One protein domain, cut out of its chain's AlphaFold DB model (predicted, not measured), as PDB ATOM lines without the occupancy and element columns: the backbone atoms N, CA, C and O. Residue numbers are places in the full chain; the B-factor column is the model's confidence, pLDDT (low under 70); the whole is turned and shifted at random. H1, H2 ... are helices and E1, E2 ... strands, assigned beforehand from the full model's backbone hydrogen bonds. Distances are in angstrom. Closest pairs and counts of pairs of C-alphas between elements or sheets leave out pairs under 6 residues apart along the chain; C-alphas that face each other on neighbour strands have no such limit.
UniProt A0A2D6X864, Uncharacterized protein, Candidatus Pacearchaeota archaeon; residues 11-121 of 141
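What this domain is: This is residues 11 to 121 of the 141 residues of an uncharacterized protein of Candidatus Pacearchaeota archaeon (UniProt A0A2D6X864). What shape is this? A twisted sheet of three long strands, E1 to E3, and short E4 has helix H1 slanting over one face, while no named helix covers the other. Residues 98 to 104 and 106 to 121, the latter in helix H2, stick out as an arm that adds to the length. How is it made up? The printed part has 111 residues in a mixed class, its elements running E1, E2, E3, E4, H1, H2 along the chain, and the antiparallel sheet has the order E3, E2, E1, E4. The whole is only just extended, close to loose, with a radius of gyration of the C-alphas of 20.2 A and spans of 70 by 34 by 19 A.

How they stand to each other: How do the strands pair? E1, residues 11 to 18, E2, residues 27 to 36, and E3, residues 40 to 50, form two hairpins and a meander, each strand the antiparallel neighbour of the one before; N 14 and O 31 are 2.9 A apart, and N 32 and O 44 are 2.9 A apart, both within hydrogen-bond range. E4, residues 60 to 62, is antiparallel to E1, with N 61 and O 13 at 2.8 A, completing a Greek key, a meander whose first strand also neighbours the fourth. What is on the sheet? H1, residues 78 to 99, is on one face at a height over the sheet of 9.6 A, giving two layers, helix over sheet; it lies over E1 and E4, slantwise to the strands, at 48 degrees to E1 on the local plane. Its closest C-alphas to E1 are those of Leu 81 and Leu 13, 6.8 A apart. Where is the last helix? H2, residues 104 to 121, is not on the sheet and is only just apart from H1, their closest C-alphas being 8.5 A apart. In both helices every O i to N i+4 pair is within hydrogen-bond range.

Where its parts are: Where does the first strand begin? C-alpha 11 of E1 is at (-86.775, -6.000, 82.678). How long are the elements? From first to last C-alpha, E1 measures 21.7 A, E2 27.7 A, E3 31.2 A, E4 6.7 A, H1 31.5 A and H2 25.3 A. Where does the last helix end? C-alpha 121 of H2 is at (-103.993, -28.410, 30.973).

The domain as a whole: How large is it? The two C-alphas farthest apart, those of Gly 38 and His 121, are 70.3 A apart. Are there cuts or long links? The printed part has no cut, and the link from E4 to H1, residues 63 to 77, is long. Where is confidence low? The pLDDT is under 70 at residue 66 and at residues 98 to 121, and its mean over the printed part is 78.6.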
ATOM      1  N   TYR A  11     -86.422  -7.420  82.730       87.25
ATOM      2  CA  TYR A  11     -86.775  -6.000  82.678       87.25
ATOM      3  C   TYR A  11     -87.473  -5.642  81.375       87.25
ATOM      4  O   TYR A  11     -88.418  -4.854  81.365       87.25
ATOM      5  N   LEU A  12     -86.935  -6.156  80.272       89.88
ATOM      6  CA  LEU A  12     -87.211  -5.668  78.934       89.88
ATOM      7  C   LEU A  12     -86.917  -6.770  77.928       89.88
ATOM      8  O   LEU A  12     -85.856  -7.395  77.990       89.88
ATOM      9  N   LEU A  13     -87.823  -6.931  76.975       92.81
ATOM     10  CA  LEU A  13     -87.577  -7.631  75.728       92.81
ATOM     11  C   LEU A  13     -87.754  -6.623  74.597       92.81
ATOM     12  O   LEU A  13     -88.802  -5.988  74.489       92.81
ATOM     13  N   LEU A  14     -86.734  -6.465  73.760       94.31
ATOM     14  CA  LEU A  14     -86.817  -5.661  72.548       94.31
ATOM     15  C   LEU A  14     -86.316  -6.440  71.336       94.31
ATOM     16  O   LEU A  14     -85.376  -7.224  71.428       94.31
ATOM     17  N   GLU A  15     -86.917  -6.189  70.187       94.56
ATOM     18  CA  GLU A  15     -86.462  -6.695  68.903       94.56
ATOM     19  C   GLU A  15     -85.847  -5.554  68.098       94.56
ATOM     20  O   GLU A  15     -86.398  -4.453  68.027       94.56
ATOM     21  N   LEU A  16     -84.709  -5.814  67.464       93.00
ATOM     22  CA  LEU A  16     -84.033  -4.862  66.591       93.00
ATOM     23  C   LEU A  16     -83.756  -5.499  65.238       93.00
ATOM     24  O   LEU A  16     -83.425  -6.679  65.158       93.00
ATOM     25  N   ILE A  17     -83.853  -4.701  64.178       94.06
ATOM     26  CA  ILE A  17     -83.443  -5.107  62.834       94.06
ATOM     27  C   ILE A  17     -82.082  -4.483  62.551       94.06
ATOM     28  O   ILE A  17     -81.955  -3.261  62.498       94.06
ATOM     29  N   LEU A  18     -81.060  -5.322  62.396       91.12
ATOM     30  CA  LEU A  18     -79.673  -4.901  62.220       91.12
ATOM     31  C   LEU A  18     -79.000  -5.785  61.168       91.12
ATOM     32  O   LEU A  18     -79.314  -6.967  61.049       91.12
ATOM     33  N   ALA A  19     -78.056  -5.229  60.411       88.25
ATOM     34  CA  ALA A  19     -77.157  -6.045  59.601       88.25
ATOM     35  C   ALA A  19     -75.966  -6.492  60.474       88.25
ATOM     36  O   ALA A  19     -75.379  -5.644  61.150       88.25
ATOM     37  N   PRO A  20     -75.556  -7.773  60.440       76.38
ATOM     38  CA  PRO A  20     -74.402  -8.253  61.205       76.38
ATOM     39  C   PRO A  20     -73.069  -7.651  60.726       76.38
ATOM     40  O   PRO A  20     -72.090  -7.635  61.468       76.38
ATOM     41  N   ALA A  21     -73.024  -7.133  59.495       79.69
ATOM     42  CA  ALA A  21     -71.896  -6.398  58.930       79.69
ATOM     43  C   ALA A  21     -72.387  -5.360  57.909       79.69
ATOM     44  O   ALA A  21     -73.512  -5.446  57.413       79.69
ATOM     45  N   MET A  22     -71.532  -4.393  57.556       75.69
ATOM     46  CA  MET A  22     -71.821  -3.428  56.488       75.69
ATOM     47  C   MET A  22     -72.176  -4.155  55.182       75.69
ATOM     48  O   MET A  22     -71.380  -4.943  54.677       75.69
ATOM     49  N   GLY A  23     -73.368  -3.887  54.644       75.62
ATOM     50  CA  GLY A  23     -73.869  -4.525  53.419       75.62
ATOM     51  C   GLY A  23     -74.384  -5.959  53.592       75.62
ATOM     52  O   GLY A  23     -74.760  -6.584  52.603       75.62
ATOM     53  N   GLY A  24     -74.412  -6.485  54.820       81.81
ATOM     54  CA  GLY A  24     -75.026  -7.775  55.130       81.81
ATOM     55  C   GLY A  24     -76.554  -7.730  55.059       81.81
ATOM     56  O   GLY A  24     -77.164  -6.661  55.125       81.81
ATOM     57  N   LEU A  25     -77.176  -8.907  54.944       87.12
ATOM     58  CA  LEU A  25     -78.630  -9.028  55.038       87.12
ATOM     59  C   LEU A  25     -79.106  -8.547  56.411       87.12
ATOM     60  O   LEU A  25     -78.430  -8.741  57.419       87.12
ATOM     61  N   LEU A  26     -80.277  -7.916  56.444       90.62
ATOM     62  CA  LEU A  26     -80.889  -7.494  57.697       90.62
ATOM     63  C   LEU A  26     -81.404  -8.721  58.453       90.62
ATOM     64  O   LEU A  26     -82.183  -9.505  57.912       90.62
ATOM     65  N   HIS A  27     -80.982  -8.860  59.703       92.25
ATOM     66  CA  HIS A  27     -81.444  -9.873  60.645       92.25
ATOM     67  C   HIS A  27     -82.291  -9.220  61.733       92.25
ATOM     68  O   HIS A  27     -82.124  -8.037  62.039       92.25
ATOM     69  N   ARG A  28     -83.212  -9.990  62.308       92.38
ATOM     70  CA  ARG A  28     -83.949  -9.596  63.505       92.38
ATOM     71  C   ARG A  28     -83.277 -10.226  64.716       92.38
ATOM     72  O   ARG A  28     -83.105 -11.436  64.764       92.38
ATOM     73  N   TYR A  29     -82.943  -9.408  65.700       91.62
ATOM     74  CA  TYR A  29     -82.380  -9.853  66.967       91.62
ATOM     75  C   TYR A  29     -83.387  -9.620  68.081       91.62
ATOM     76  O   TYR A  29     -83.909  -8.513  68.193       91.62
ATOM     77  N   GLN A  30     -83.618 -10.629  68.916       92.69
ATOM     78  CA  GLN A  30     -84.326 -10.482  70.181       92.69
ATOM     79  C   GLN A  30     -83.304 -10.240  71.285       92.69
ATOM     80  O   GLN A  30     -82.377 -11.023  71.478       92.69
ATOM     81  N   ILE A  31     -83.468  -9.140  72.003       92.12
ATOM     82  CA  ILE A  31     -82.619  -8.751  73.118       92.12
ATOM     83  C   ILE A  31     -83.454  -8.786  74.388       92.12
ATOM     84  O   ILE A  31     -84.494  -8.133  74.469       92.12
ATOM     85  N   ILE A  32     -82.968  -9.509  75.390       90.88
ATOM     86  CA  ILE A  32     -83.614  -9.638  76.693       90.88
ATOM     87  C   ILE A  32     -82.656  -9.124  77.758       90.88
ATOM     88  O   ILE A  32     -81.498  -9.540  77.812       90.88
ATOM     89  N   ILE A  33     -83.135  -8.220  78.606       89.88
ATOM     90  CA  ILE A  33     -82.387  -7.730  79.765       89.88
ATOM     91  C   ILE A  33     -82.980  -8.355  81.020       89.88
ATOM     92  O   ILE A  33     -84.170  -8.189  81.287       89.88
ATOM     93  N   VAL A  34     -82.146  -9.016  81.815       87.44
ATOM     94  CA  VAL A  34     -82.536  -9.679  83.071       87.44
ATOM     95  C   VAL A  34     -81.734  -9.115  84.237       87.44
ATOM     96  O   VAL A  34     -80.697  -8.482  84.026       87.44
ATOM     97  N   TRP A  35     -82.173  -9.392  85.464       83.44
ATOM     98  CA  TRP A  35     -81.338  -9.225  86.655       83.44
ATOM     99  C   TRP A  35     -80.908 -10.579  87.206       83.44
ATOM    100  O   TRP A  35     -81.755 -11.416  87.508       83.44
ATOM    101  N   ARG A  36     -79.606 -10.762  87.413       83.56
ATOM    102  CA  ARG A  36     -79.051 -11.919  88.116       83.56
ATOM    103  C   ARG A  36     -78.402 -11.471  89.411       83.56
ATOM    104  O   ARG A  36     -77.574 -10.558  89.426       83.56
ATOM    105  N   GLU A  37     -78.777 -12.119  90.508       80.12
ATOM    106  CA  GLU A  37     -78.219 -11.823  91.825       80.12
ATOM    107  C   GLU A  37     -76.683 -11.929  91.797       80.12
ATOM    108  O   GLU A  37     -76.112 -12.865  91.237       80.12
ATOM    109  N   GLY A  38     -76.000 -10.911  92.324       81.25
ATOM    110  CA  GLY A  38     -74.535 -10.818  92.320       81.25
ATOM    111  C   GLY A  38     -73.885 -10.449  90.976       81.25
ATOM    112  O   GLY A  38     -72.718 -10.064  90.972       81.25
ATOM    113  N   GLN A  39     -74.610 -10.510  89.855       81.88
ATOM    114  CA  GLN A  39     -74.119 -10.119  88.522       81.88
ATOM    115  C   GLN A  39     -74.752  -8.817  88.009       81.88
ATOM    116  O   GLN A  39     -74.187  -8.155  87.140       81.88
ATOM    117  N   GLY A  40     -75.899  -8.425  88.565       82.75
ATOM    118  CA  GLY A  40     -76.645  -7.247  88.143       82.75
ATOM    119  C   GLY A  40     -77.373  -7.489  86.824       82.75
ATOM    120  O   GLY A  40     -77.934  -8.560  86.594       82.75
ATOM    121  N   LYS A  41     -77.395  -6.476  85.953       84.81
ATOM    122  CA  LYS A  41     -78.070  -6.569  84.655       84.81
ATOM    123  C   LYS A  41     -77.267  -7.427  83.688       84.81
ATOM    124  O   LYS A  41     -76.107  -7.126  83.407       84.81
ATOM    125  N   CYS A  42     -77.909  -8.433  83.113       87.25
ATOM    126  CA  CYS A  42     -77.337  -9.254  82.054       87.25
ATOM    127  C   CYS A  42     -78.162  -9.112  80.775       87.25
ATOM    128  O   CYS A  42     -79.379  -8.935  80.826       87.25
ATOM    129  N   GLN A  43     -77.481  -9.169  79.630       89.06
ATOM    130  CA  GLN A  43     -78.098  -9.071  78.313       89.06
ATOM    131  C   GLN A  43     -77.980 -10.409  77.588       89.06
ATOM    132  O   GLN A  43     -76.882 -10.949  77.447       89.06
ATOM    133  N   TYR A  44     -79.104 -10.883  77.065       88.50
ATOM    134  CA  TYR A  44     -79.174 -11.995  76.125       88.50
ATOM    135  C   TYR A  44     -79.559 -11.470  74.763       88.50
ATOM    136  O   TYR A  44     -80.404 -10.583  74.653       88.50
ATOM    137  N   ILE A  45     -78.911 -12.005  73.737       90.00
ATOM    138  CA  ILE A  45     -79.169 -11.661  72.347       90.00
ATOM    139  C   ILE A  45     -79.369 -12.968  71.595       90.00
ATOM    140  O   ILE A  45     -78.513 -13.851  71.644       90.00
ATOM    141  N   GLU A  46     -80.489 -13.067  70.900       89.06
ATOM    142  CA  GLU A  46     -80.863 -14.199  70.068       89.06
ATOM    143  C   GLU A  46     -81.079 -13.714  68.633       89.06
ATOM    144  O   GLU A  46     -81.786 -12.734  68.401       89.06
ATOM    145  N   ASP A  47     -80.440 -14.376  67.668       90.38
ATOM    146  CA  ASP A  47     -80.675 -14.130  66.245       90.38
ATOM    147  C   ASP A  47     -81.938 -14.886  65.818       90.38
ATOM    148  O   ASP A  47     -81.969 -16.115  65.816       90.38
ATOM    149  N   MET A  48     -82.980 -14.141  65.460       90.06
ATOM    150  CA  MET A  48     -84.260 -14.673  64.993       90.06
ATOM    151  C   MET A  48     -84.267 -14.939  63.476       90.06
ATOM    152  O   MET A  48     -85.302 -15.293  62.906       90.06
ATOM    153  N   GLY A  49     -83.139 -14.729  62.795       89.88
ATOM    154  CA  GLY A  49     -82.971 -14.915  61.362       89.88
ATOM    155  C   GLY A  49     -83.265 -13.663  60.535       89.88
ATOM    156  O   GLY A  49     -83.303 -12.534  61.028       89.88
ATOM    157  N   LEU A  50     -83.460 -13.866  59.230       89.69
ATOM    158  CA  LEU A  50     -83.626 -12.786  58.255       89.69
ATOM    159  C   LEU A  50     -84.863 -11.938  58.558       89.69
ATOM    160  O   LEU A  50     -85.980 -12.446  58.611       89.69
ATOM    161  N   ALA A  51     -84.678 -10.622  58.659       88.25
ATOM    162  CA  ALA A  51     -85.748  -9.679  58.970       88.25
ATOM    163  C   ALA A  51     -86.888  -9.708  57.938       88.25
ATOM    164  O   ALA A  51     -88.036  -9.470  58.300       88.25
ATOM    165  N   SER A  52     -86.590 -10.048  56.679       84.12
ATOM    166  CA  SER A  52     -87.575 -10.165  55.596       84.12
ATOM    167  C   SER A  52     -88.568 -11.317  55.768       84.12
ATOM    168  O   SER A  52     -89.592 -11.323  55.096       84.12
ATOM    169  N   LEU A  53     -88.278 -12.291  56.636       86.31
ATOM    170  CA  LEU A  53     -89.188 -13.404  56.935       86.31
ATOM    171  C   LEU A  53     -90.242 -13.036  57.988       86.31
ATOM    172  O   LEU A  53     -91.165 -13.809  58.230       86.31
ATOM    173  N   TRP A  54     -90.119 -11.862  58.608       84.50
ATOM    174  CA  TRP A  54     -90.997 -11.411  59.678       84.50
ATOM    175  C   TRP A  54     -91.924 -10.301  59.181       84.50
ATOM    176  O   TRP A  54     -91.508  -9.150  59.062       84.50
ATOM    177  N   ALA A  55     -93.188 -10.643  58.925       81.94
ATOM    178  CA  ALA A  55     -94.195  -9.690  58.450       81.94
ATOM    179  C   ALA A  55     -94.627  -8.682  59.533       81.94
ATOM    180  O   ALA A  55     -94.758  -7.492  59.256       81.94
ATOM    181  N   SER A  56     -94.789  -9.126  60.785       84.25
ATOM    182  CA  SER A  56     -95.028  -8.222  61.917       84.25
ATOM    183  C   SER A  56     -93.775  -7.399  62.226       84.25
ATOM    184  O   SER A  56     -92.671  -7.949  62.216       84.25
ATOM    185  N   GLY A  57     -93.922  -6.122  62.587       87.19
ATOM    186  CA  GLY A  57     -92.801  -5.268  63.000       87.19
ATOM    187  C   GLY A  57     -92.051  -5.777  64.248       87.19
ATOM    188  O   GLY A  57     -92.509  -6.719  64.903       87.19
ATOM    189  N   PRO A  58     -90.882  -5.195  64.577       92.12
ATOM    190  CA  PRO A  58     -90.160  -5.519  65.805       92.12
ATOM    191  C   PRO A  58     -90.981  -5.156  67.048       92.12
ATOM    192  O   PRO A  58     -91.678  -4.140  67.075       92.12
ATOM    193  N   LYS A  59     -90.886  -5.987  68.087       92.81
ATOM    194  CA  LYS A  59     -91.617  -5.817  69.348       92.81
ATOM    195  C   LYS A  59     -90.753  -5.240  70.459       92.81
ATOM    196  O   LYS A  59     -89.550  -5.460  70.513       92.81
ATOM    197  N   ASN A  60     -91.388  -4.500  71.359       93.38
ATOM    198  CA  ASN A  60     -90.760  -3.962  72.557       93.38
ATOM    199  C   ASN A  60     -91.755  -4.072  73.714       93.38
ATOM    200  O   ASN A  60     -92.846  -3.507  73.644       93.38
ATOM    201  N   VAL A  61     -91.381  -4.823  74.746       91.00
ATOM    202  CA  VAL A  61     -92.195  -5.052  75.935       91.00
ATOM    203  C   VAL A  61     -91.341  -4.830  77.170       91.00
ATOM    204  O   VAL A  61     -90.367  -5.543  77.423       91.00
ATOM    205  N   GLN A  62     -91.747  -3.849  77.966       88.38
ATOM    206  CA  GLN A  62     -91.149  -3.555  79.256       88.38
ATOM    207  C   GLN A  62     -91.927  -4.278  80.362       88.38
ATOM    208  O   GLN A  62     -93.135  -4.106  80.490       88.38
ATOM    209  N   SER A  63     -91.222  -5.067  81.169       84.94
ATOM    210  CA  SER A  63     -91.769  -5.816  82.311       84.94
ATOM    211  C   SER A  63     -91.519  -5.111  83.646       84.94
ATOM    212  O   SER A  63     -92.302  -5.242  84.582       84.94
ATOM    213  N   ALA A  64     -90.459  -4.310  83.750       81.19
ATOM    214  CA  ALA A  64     -90.172  -3.541  84.956       81.19
ATOM    215  C   ALA A  64     -89.586  -2.169  84.617       81.19
ATOM    216  O   ALA A  64     -88.986  -1.962  83.555       81.19
ATOM    217  N   ALA A  65     -89.734  -1.217  85.539       76.94
ATOM    218  CA  ALA A  65     -89.051   0.064  85.437       76.94
ATOM    219  C   ALA A  65     -87.533  -0.164  85.365       76.94
ATOM    220  O   ALA A  65     -86.960  -0.903  86.168       76.94
ATOM    221  N   PHE A  66     -86.871   0.464  84.392       69.69
ATOM    222  CA  PHE A  66     -85.426   0.341  84.251       69.69
ATOM    223  C   PHE A  66     -84.733   1.192  85.325       69.69
ATOM    224  O   PHE A  66     -84.527   2.389  85.147       69.69
ATOM    225  N   ALA A  67     -84.390   0.569  86.453       73.81
ATOM    226  CA  ALA A  67     -83.654   1.178  87.562       73.81
ATOM    227  C   ALA A  67     -82.228   0.615  87.645       73.81
ATOM    228  O   ALA A  67     -81.954  -0.443  87.083       73.81
ATOM    229  N   ASN A  68     -81.296   1.319  88.297       75.25
ATOM    230  CA  ASN A  68     -79.934   0.804  88.519       75.25
ATOM    231  C   ASN A  68     -79.899  -0.345  89.533       75.25
ATOM    232  O   ASN A  68     -79.031  -1.208  89.428       75.25
ATOM    233  N   ASP A  69     -80.877  -0.371  90.433       78.56
ATOM    234  CA  ASP A  69     -81.049  -1.402  91.447       78.56
ATOM    235  C   ASP A  69     -82.090  -2.447  91.019       78.56
ATOM    236  O   ASP A  69     -82.853  -2.255  90.060       78.56
ATOM    237  N   GLN A  70     -82.124  -3.564  91.745       78.31
ATOM    238  CA  GLN A  70     -83.133  -4.601  91.555       78.31
ATOM    239  C   GLN A  70     -84.533  -4.049  91.891       78.31
ATOM    240  O   GLN A  70     -84.724  -3.512  92.985       78.31
ATOM    241  N   PRO A  71     -85.525  -4.182  90.992       76.75
ATOM    242  CA  PRO A  71     -86.914  -3.874  91.287       76.75
ATOM    243  C   PRO A  71     -87.419  -4.680  92.481       76.75
ATOM    244  O   PRO A  71     -87.116  -5.868  92.603       76.75
ATOM    245  N   ALA A  72     -88.235  -4.038  93.317       77.81
ATOM    246  CA  ALA A  72     -88.963  -4.724  94.380       77.81
ATOM    247  C   ALA A  72     -90.019  -5.686  93.809       77.81
ATOM    248  O   ALA A  72     -90.184  -6.787  94.325       77.81
ATOM    249  N   ASP A  73     -90.662  -5.290  92.704       77.50
ATOM    250  CA  ASP A  73     -91.718  -6.051  92.045       77.50
ATOM    251  C   ASP A  73     -91.360  -6.332  90.583       77.50
ATOM    252  O   ASP A  73     -90.890  -5.454  89.851       77.50
ATOM    253  N   TRP A  74     -91.616  -7.567  90.154       81.88
ATOM    254  CA  TRP A  74     -91.391  -8.040  88.792       81.88
ATOM    255  C   TRP A  74     -92.715  -8.416  88.151       81.88
ATOM    256  O   TRP A  74     -93.431  -9.256  88.693       81.88
ATOM    257  N   SER A  75     -93.014  -7.844  86.985       80.25
ATOM    258  CA  SER A  75     -94.283  -8.129  86.307       80.25
ATOM    259  C   SER A  75     -94.244  -9.448  85.546       80.25
ATOM    260  O   SER A  75     -95.234 -10.171  85.555       80.25
ATOM    261  N   HIS A  76     -93.113  -9.766  84.902       86.75
ATOM    262  CA  HIS A  76     -92.999 -10.918  84.007       86.75
ATOM    263  C   HIS A  76     -91.652 -11.652  84.118       86.75
ATOM    264  O   HIS A  76     -90.594 -11.037  84.314       86.75
ATOM    265  N   SER A  77     -91.693 -12.975  83.954       88.94
ATOM    266  CA  SER A  77     -90.532 -13.801  83.613       88.94
ATOM    267  C   SER A  77     -90.150 -13.660  82.133       88.94
ATOM    268  O   SER A  77     -90.855 -13.030  81.338       88.94
ATOM    269  N   ILE A  78     -89.023 -14.254  81.746       87.75
ATOM    270  CA  ILE A  78     -88.591 -14.330  80.346       87.75
ATOM    271  C   ILE A  78     -89.605 -15.094  79.496       87.75
ATOM    272  O   ILE A  78     -89.948 -14.630  78.407       87.75
ATOM    273  N   ALA A  79     -90.087 -16.240  79.983       88.44
ATOM    274  CA  ALA A  79     -91.092 -17.033  79.283       88.44
ATOM    275  C   ALA A  79     -92.383 -16.228  79.075       88.44
ATOM    276  O   ALA A  79     -92.874 -16.129  77.955       88.44
ATOM    277  N   GLU A  80     -92.865 -15.548  80.119       90.25
ATOM    278  CA  GLU A  80     -94.070 -14.716  80.033       90.25
ATOM    279  C   GLU A  80     -93.904 -13.540  79.060       90.25
ATOM    280  O   GLU A  80     -94.832 -13.214  78.318       90.25
ATOM    281  N   LEU A  81     -92.720 -12.912  79.023       90.19
ATOM    282  CA  LEU A  81     -92.423 -11.858  78.052       90.19
ATOM    283  C   LEU A  81     -92.411 -12.379  76.618       90.19
ATOM    284  O   LEU A  81     -92.950 -11.715  75.733       90.19
ATOM    285  N   ARG A  82     -91.803 -13.544  76.380       90.25
ATOM    286  CA  ARG A  82     -91.790 -14.174  75.055       90.25
ATOM    287  C   ARG A  82     -93.205 -14.520  74.607       90.25
ATOM    288  O   ARG A  82     -93.599 -14.091  73.529       90.25
ATOM    289  N   ASP A  83     -94.003 -15.133  75.474       91.12
ATOM    290  CA  ASP A  83     -95.408 -15.442  75.193       91.12
ATOM    291  C   ASP A  83     -96.241 -14.185  74.902       91.12
ATOM    292  O   ASP A  83     -97.184 -14.217  74.109       91.12
ATOM    293  N   LEU A  84     -95.957 -13.060  75.569       91.00
ATOM    294  CA  LEU A  84     -96.647 -11.796  75.302       91.00
ATOM    295  C   LEU A  84     -96.259 -11.242  73.931       91.00
ATOM    296  O   LEU A  84     -97.118 -10.804  73.169       91.00
ATOM    297  N   VAL A  85     -94.969 -11.270  73.613       91.38
ATOM    298  CA  VAL A  85     -94.447 -10.819  72.326       91.38
ATOM    299  C   VAL A  85     -94.993 -11.677  71.187       91.38
ATOM    300  O   VAL A  85     -95.416 -11.121  70.176       91.38
ATOM    301  N   ASP A  86     -95.045 -12.995  71.358       89.31
ATOM    302  CA  ASP A  86     -95.605 -13.929  70.383       89.31
ATOM    303  C   ASP A  86     -97.085 -13.617  70.123       89.31
ATOM    304  O   ASP A  86     -97.468 -13.395  68.973       89.31
ATOM    305  N   ARG A  87     -97.883 -13.421  71.182       89.12
ATOM    306  CA  ARG A  87     -99.282 -12.970  71.070       89.12
ATOM    307  C   ARG A  87     -99.421 -11.616  70.374       89.12
ATOM    308  O   ARG A  87    -100.305 -11.429  69.543       89.12
ATOM    309  N   LEU A  88     -98.539 -10.655  70.659       88.31
ATOM    310  CA  LEU A  88     -98.528  -9.370  69.951       88.31
ATOM    311  C   LEU A  88     -98.180  -9.521  68.465       88.31
ATOM    312  O   LEU A  88     -98.569  -8.663  67.672       88.31
ATOM    313  N   ARG A  89     -97.407 -10.543  68.076       85.81
ATOM    314  CA  ARG A  89     -97.150 -10.841  66.661       85.81
ATOM    315  C   ARG A  89     -98.369 -11.480  66.009       85.81
ATOM    316  O   ARG A  89     -98.707 -11.074  64.904       85.81
ATOM    317  N   GLU A  90     -99.053 -12.395  66.687       85.94
ATOM    318  CA  GLU A  90    -100.310 -12.985  66.203       85.94
ATOM    319  C   GLU A  90    -101.366 -11.906  65.932       85.94
ATOM    320  O   GLU A  90    -101.902 -11.841  64.829       85.94
ATOM    321  N   VAL A  91    -101.578 -10.984  66.875       85.25
ATOM    322  CA  VAL A  91    -102.529  -9.867  66.717       85.25
ATOM    323  C   VAL A  91    -102.159  -8.954  65.541       85.25
ATOM    324  O   VAL A  91    -103.027  -8.524  64.781       85.25
ATOM    325  N   ASP A  92    -100.871  -8.655  65.355       83.25
ATOM    326  CA  ASP A  92    -100.419  -7.882  64.193       83.25
ATOM    327  C   ASP A  92    -100.679  -8.628  62.885       83.25
ATOM    328  O   ASP A  92    -101.110  -8.015  61.911       83.25
ATOM    329  N   MET A  93    -100.422  -9.936  62.855       79.62
ATOM    330  CA  MET A  93    -100.659 -10.771  61.682       79.62
ATOM    331  C   MET A  93    -102.142 -10.827  61.333       79.62
ATOM    332  O   MET A  93    -102.492 -10.633  60.172       79.62
ATOM    333  N   GLU A  94    -103.017 -11.015  62.320       79.75
ATOM    334  CA  GLU A  94    -104.468 -10.949  62.131       79.75
ATOM    335  C   GLU A  94    -104.904  -9.592  61.582       79.75
ATOM    336  O   GLU A  94    -105.763  -9.530  60.710       79.75
ATOM    337  N   ARG A  95    -104.292  -8.493  62.034       74.69
ATOM    338  CA  ARG A  95    -104.583  -7.158  61.504       74.69
ATOM    339  C   ARG A  95    -104.076  -6.966  60.074       74.69
ATOM    340  O   ARG A  95    -104.783  -6.360  59.275       74.69
ATOM    341  N   ILE A  96    -102.867  -7.431  59.759       74.94
ATOM    342  CA  ILE A  96    -102.281  -7.329  58.414       74.94
ATOM    343  C   ILE A  96    -103.139  -8.131  57.428       74.94
ATOM    344  O   ILE A  96    -103.627  -7.575  56.450       74.94
ATOM    345  N   LEU A  97    -103.405  -9.399  57.743       70.56
ATOM    346  CA  LEU A  97    -104.210 -10.293  56.909       70.56
ATOM    347  C   LEU A  97    -105.695  -9.902  56.899       70.56
ATOM    348  O   LEU A  97    -106.381 -10.082  55.899       70.56
ATOM    349  N   GLY A  98    -106.195  -9.348  58.004       60.03
ATOM    350  CA  GLY A  98    -107.572  -8.886  58.165       60.03
ATOM    351  C   GLY A  98    -107.885  -7.615  57.375       60.03
ATOM    352  O   GLY A  98    -108.980  -7.495  56.834       60.03
ATOM    353  N   LEU A  99    -106.929  -6.685  57.258       53.06
ATOM    354  CA  LEU A  99    -107.058  -5.509  56.384       53.06
ATOM    355  C   LEU A  99    -106.998  -5.887  54.903       53.06
ATOM    356  O   LEU A  99    -107.633  -5.237  54.080       53.06
ATOM    357  N   GLU A 100    -106.274  -6.949  54.564       48.81
ATOM    358  CA  GLU A 100    -106.229  -7.478  53.207       48.81
ATOM    359  C   GLU A 100    -107.389  -8.444  52.893       48.81
ATOM    360  O   GLU A 100    -107.540  -8.870  51.752       48.81
ATOM    361  N   HIS A 101    -108.248  -8.786  53.859       45.28
ATOM    362  CA  HIS A 101    -109.242  -9.851  53.696       45.28
ATOM    363  C   HIS A 101    -110.407  -9.499  52.749       45.28
ATOM    364  O   HIS A 101    -111.031 -10.420  52.218       45.28
ATOM    365  N   GLU A 102    -110.681  -8.212  52.489       47.78
ATOM    366  CA  GLU A 102    -111.672  -7.801  51.477       47.78
ATOM    367  C   GLU A 102    -111.137  -7.907  50.033       47.78
ATOM    368  O   GLU A 102    -111.911  -8.248  49.143       47.78
ATOM    369  N   ASP A 103    -109.827  -7.742  49.797       48.38
ATOM    370  CA  ASP A 103    -109.243  -7.736  48.439       48.38
ATOM    371  C   ASP A 103    -108.392  -8.986  48.108       48.38
ATOM    372  O   ASP A 103    -108.366  -9.444  46.961       48.38
ATOM    373  N   LEU A 104    -107.719  -9.608  49.087       48.81
ATOM    374  CA  LEU A 104    -106.871 -10.790  48.863       48.81
ATOM    375  C   LEU A 104    -107.647 -12.094  48.737       48.81
ATOM    376  O   LEU A 104    -107.158 -12.997  48.068       48.81
ATOM    377  N   VAL A 105    -108.831 -12.237  49.338       50.03
ATOM    378  CA  VAL A 105    -109.620 -13.476  49.177       50.03
ATOM    379  C   VAL A 105    -110.009 -13.656  47.716       50.03
ATOM    380  O   VAL A 105    -109.849 -14.745  47.169       50.03
ATOM    381  N   GLN A 106    -110.409 -12.573  47.048       48.53
ATOM    382  CA  GLN A 106    -110.734 -12.593  45.627       48.53
ATOM    383  C   GLN A 106    -109.489 -12.920  44.778       48.53
ATOM    384  O   GLN A 106    -109.513 -13.866  43.993       48.53
ATOM    385  N   GLY A 107    -108.367 -12.225  45.003       53.72
ATOM    386  CA  GLY A 107    -107.128 -12.447  44.244       53.72
ATOM    387  C   GLY A 107    -106.439 -13.795  44.507       53.72
ATOM    388  O   GLY A 107    -105.853 -14.383  43.597       53.72
ATOM    389  N   TYR A 108    -106.525 -14.323  45.732       50.97
ATOM    390  CA  TYR A 108    -105.975 -15.627  46.105       50.97
ATOM    391  C   TYR A 108    -106.820 -16.768  45.532       50.97
ATOM    392  O   TYR A 108    -106.253 -17.722  45.000       50.97
ATOM    393  N   HIS A 109    -108.155 -16.664  45.558       54.84
ATOM    394  CA  HIS A 109    -109.019 -17.632  44.878       54.84
ATOM    395  C   HIS A 109    -108.798 -17.620  43.364       54.84
ATOM    396  O   HIS A 109    -108.642 -18.691  42.784       54.84
ATOM    397  N   ASP A 110    -108.667 -16.443  42.747       56.47
ATOM    398  CA  ASP A 110    -108.391 -16.326  41.313       56.47
ATOM    399  C   ASP A 110    -107.010 -16.900  40.941       56.47
ATOM    400  O   ASP A 110    -106.879 -17.625  39.953       56.47
ATOM    401  N   GLY A 111    -105.976 -16.656  41.755       55.25
ATOM    402  CA  GLY A 111    -104.630 -17.200  41.541       55.25
ATOM    403  C   GLY A 111    -104.542 -18.717  41.741       55.25
ATOM    404  O   GLY A 111    -103.868 -19.413  40.977       55.25
ATOM    405  N   VAL A 112    -105.252 -19.251  42.736       55.34
ATOM    406  CA  VAL A 112    -105.333 -20.693  43.004       55.34
ATOM    407  C   VAL A 112    -106.155 -21.402  41.925       55.34
ATOM    408  O   VAL A 112    -105.726 -22.442  41.419       55.34
ATOM    409  N   ASP A 113    -107.280 -20.828  41.495       57.56
ATOM    410  CA  ASP A 113    -108.093 -21.366  40.401       57.56
ATOM    411  C   ASP A 113    -107.346 -21.333  39.067       57.56
ATOM    412  O   ASP A 113    -107.404 -22.307  38.311       57.56
ATOM    413  N   GLN A 114    -106.600 -20.263  38.785       61.69
ATOM    414  CA  GLN A 114    -105.745 -20.178  37.604       61.69
ATOM    415  C   GLN A 114    -104.640 -21.243  37.649       61.69
ATOM    416  O   GLN A 114    -104.479 -22.001  36.694       61.69
ATOM    417  N   TYR A 115    -103.963 -21.408  38.790       56.78
ATOM    418  CA  TYR A 115    -102.952 -22.452  38.985       56.78
ATOM    419  C   TYR A 115    -103.517 -23.871  38.793       56.78
ATOM    420  O   TYR A 115    -102.883 -24.720  38.157       56.78
ATOM    421  N   PHE A 116    -104.722 -24.151  39.300       54.69
ATOM    422  CA  PHE A 116    -105.374 -25.448  39.113       54.69
ATOM    423  C   PHE A 116    -105.886 -25.665  37.684       54.69
ATOM    424  O   PHE A 116    -105.821 -26.797  37.195       54.69
ATOM    425  N   ARG A 117    -106.359 -24.623  36.989       58.38
ATOM    426  CA  ARG A 117    -106.704 -24.696  35.556       58.38
ATOM    427  C   ARG A 117    -105.466 -24.991  34.714       58.38
ATOM    428  O   ARG A 117    -105.481 -25.949  33.941       58.38
ATOM    429  N   ASP A 118    -104.376 -24.268  34.937       54.44
ATOM    430  CA  ASP A 118    -103.124 -24.439  34.197       54.44
ATOM    431  C   ASP A 118    -102.519 -25.832  34.429       54.44
ATOM    432  O   ASP A 118    -102.077 -26.500  33.490       54.44
ATOM    433  N   LYS A 119    -102.597 -26.353  35.660       50.47
ATOM    434  CA  LYS A 119    -102.170 -27.728  35.958       50.47
ATOM    435  C   LYS A 119    -103.040 -28.811  35.322       50.47
ATOM    436  O   LYS A 119    -102.502 -29.853  34.950       50.47
ATOM    437  N   ARG A 120    -104.349 -28.592  35.158       52.41
ATOM    438  CA  ARG A 120    -105.225 -29.534  34.431       52.41
ATOM    439  C   ARG A 120    -104.931 -29.553  32.931       52.41
ATOM    440  O   ARG A 120    -105.084 -30.599  32.307       52.41
ATOM    441  N   HIS A 121    -104.461 -28.444  32.360       46.22
ATOM    442  CA  HIS A 121    -103.993 -28.410  30.973       46.22
ATOM    443  C   HIS A 121    -102.628 -29.092  30.782       46.22
ATOM    444  O   HIS A 121    -102.379 -29.663  29.722       46.22
TER     445      HIS A 121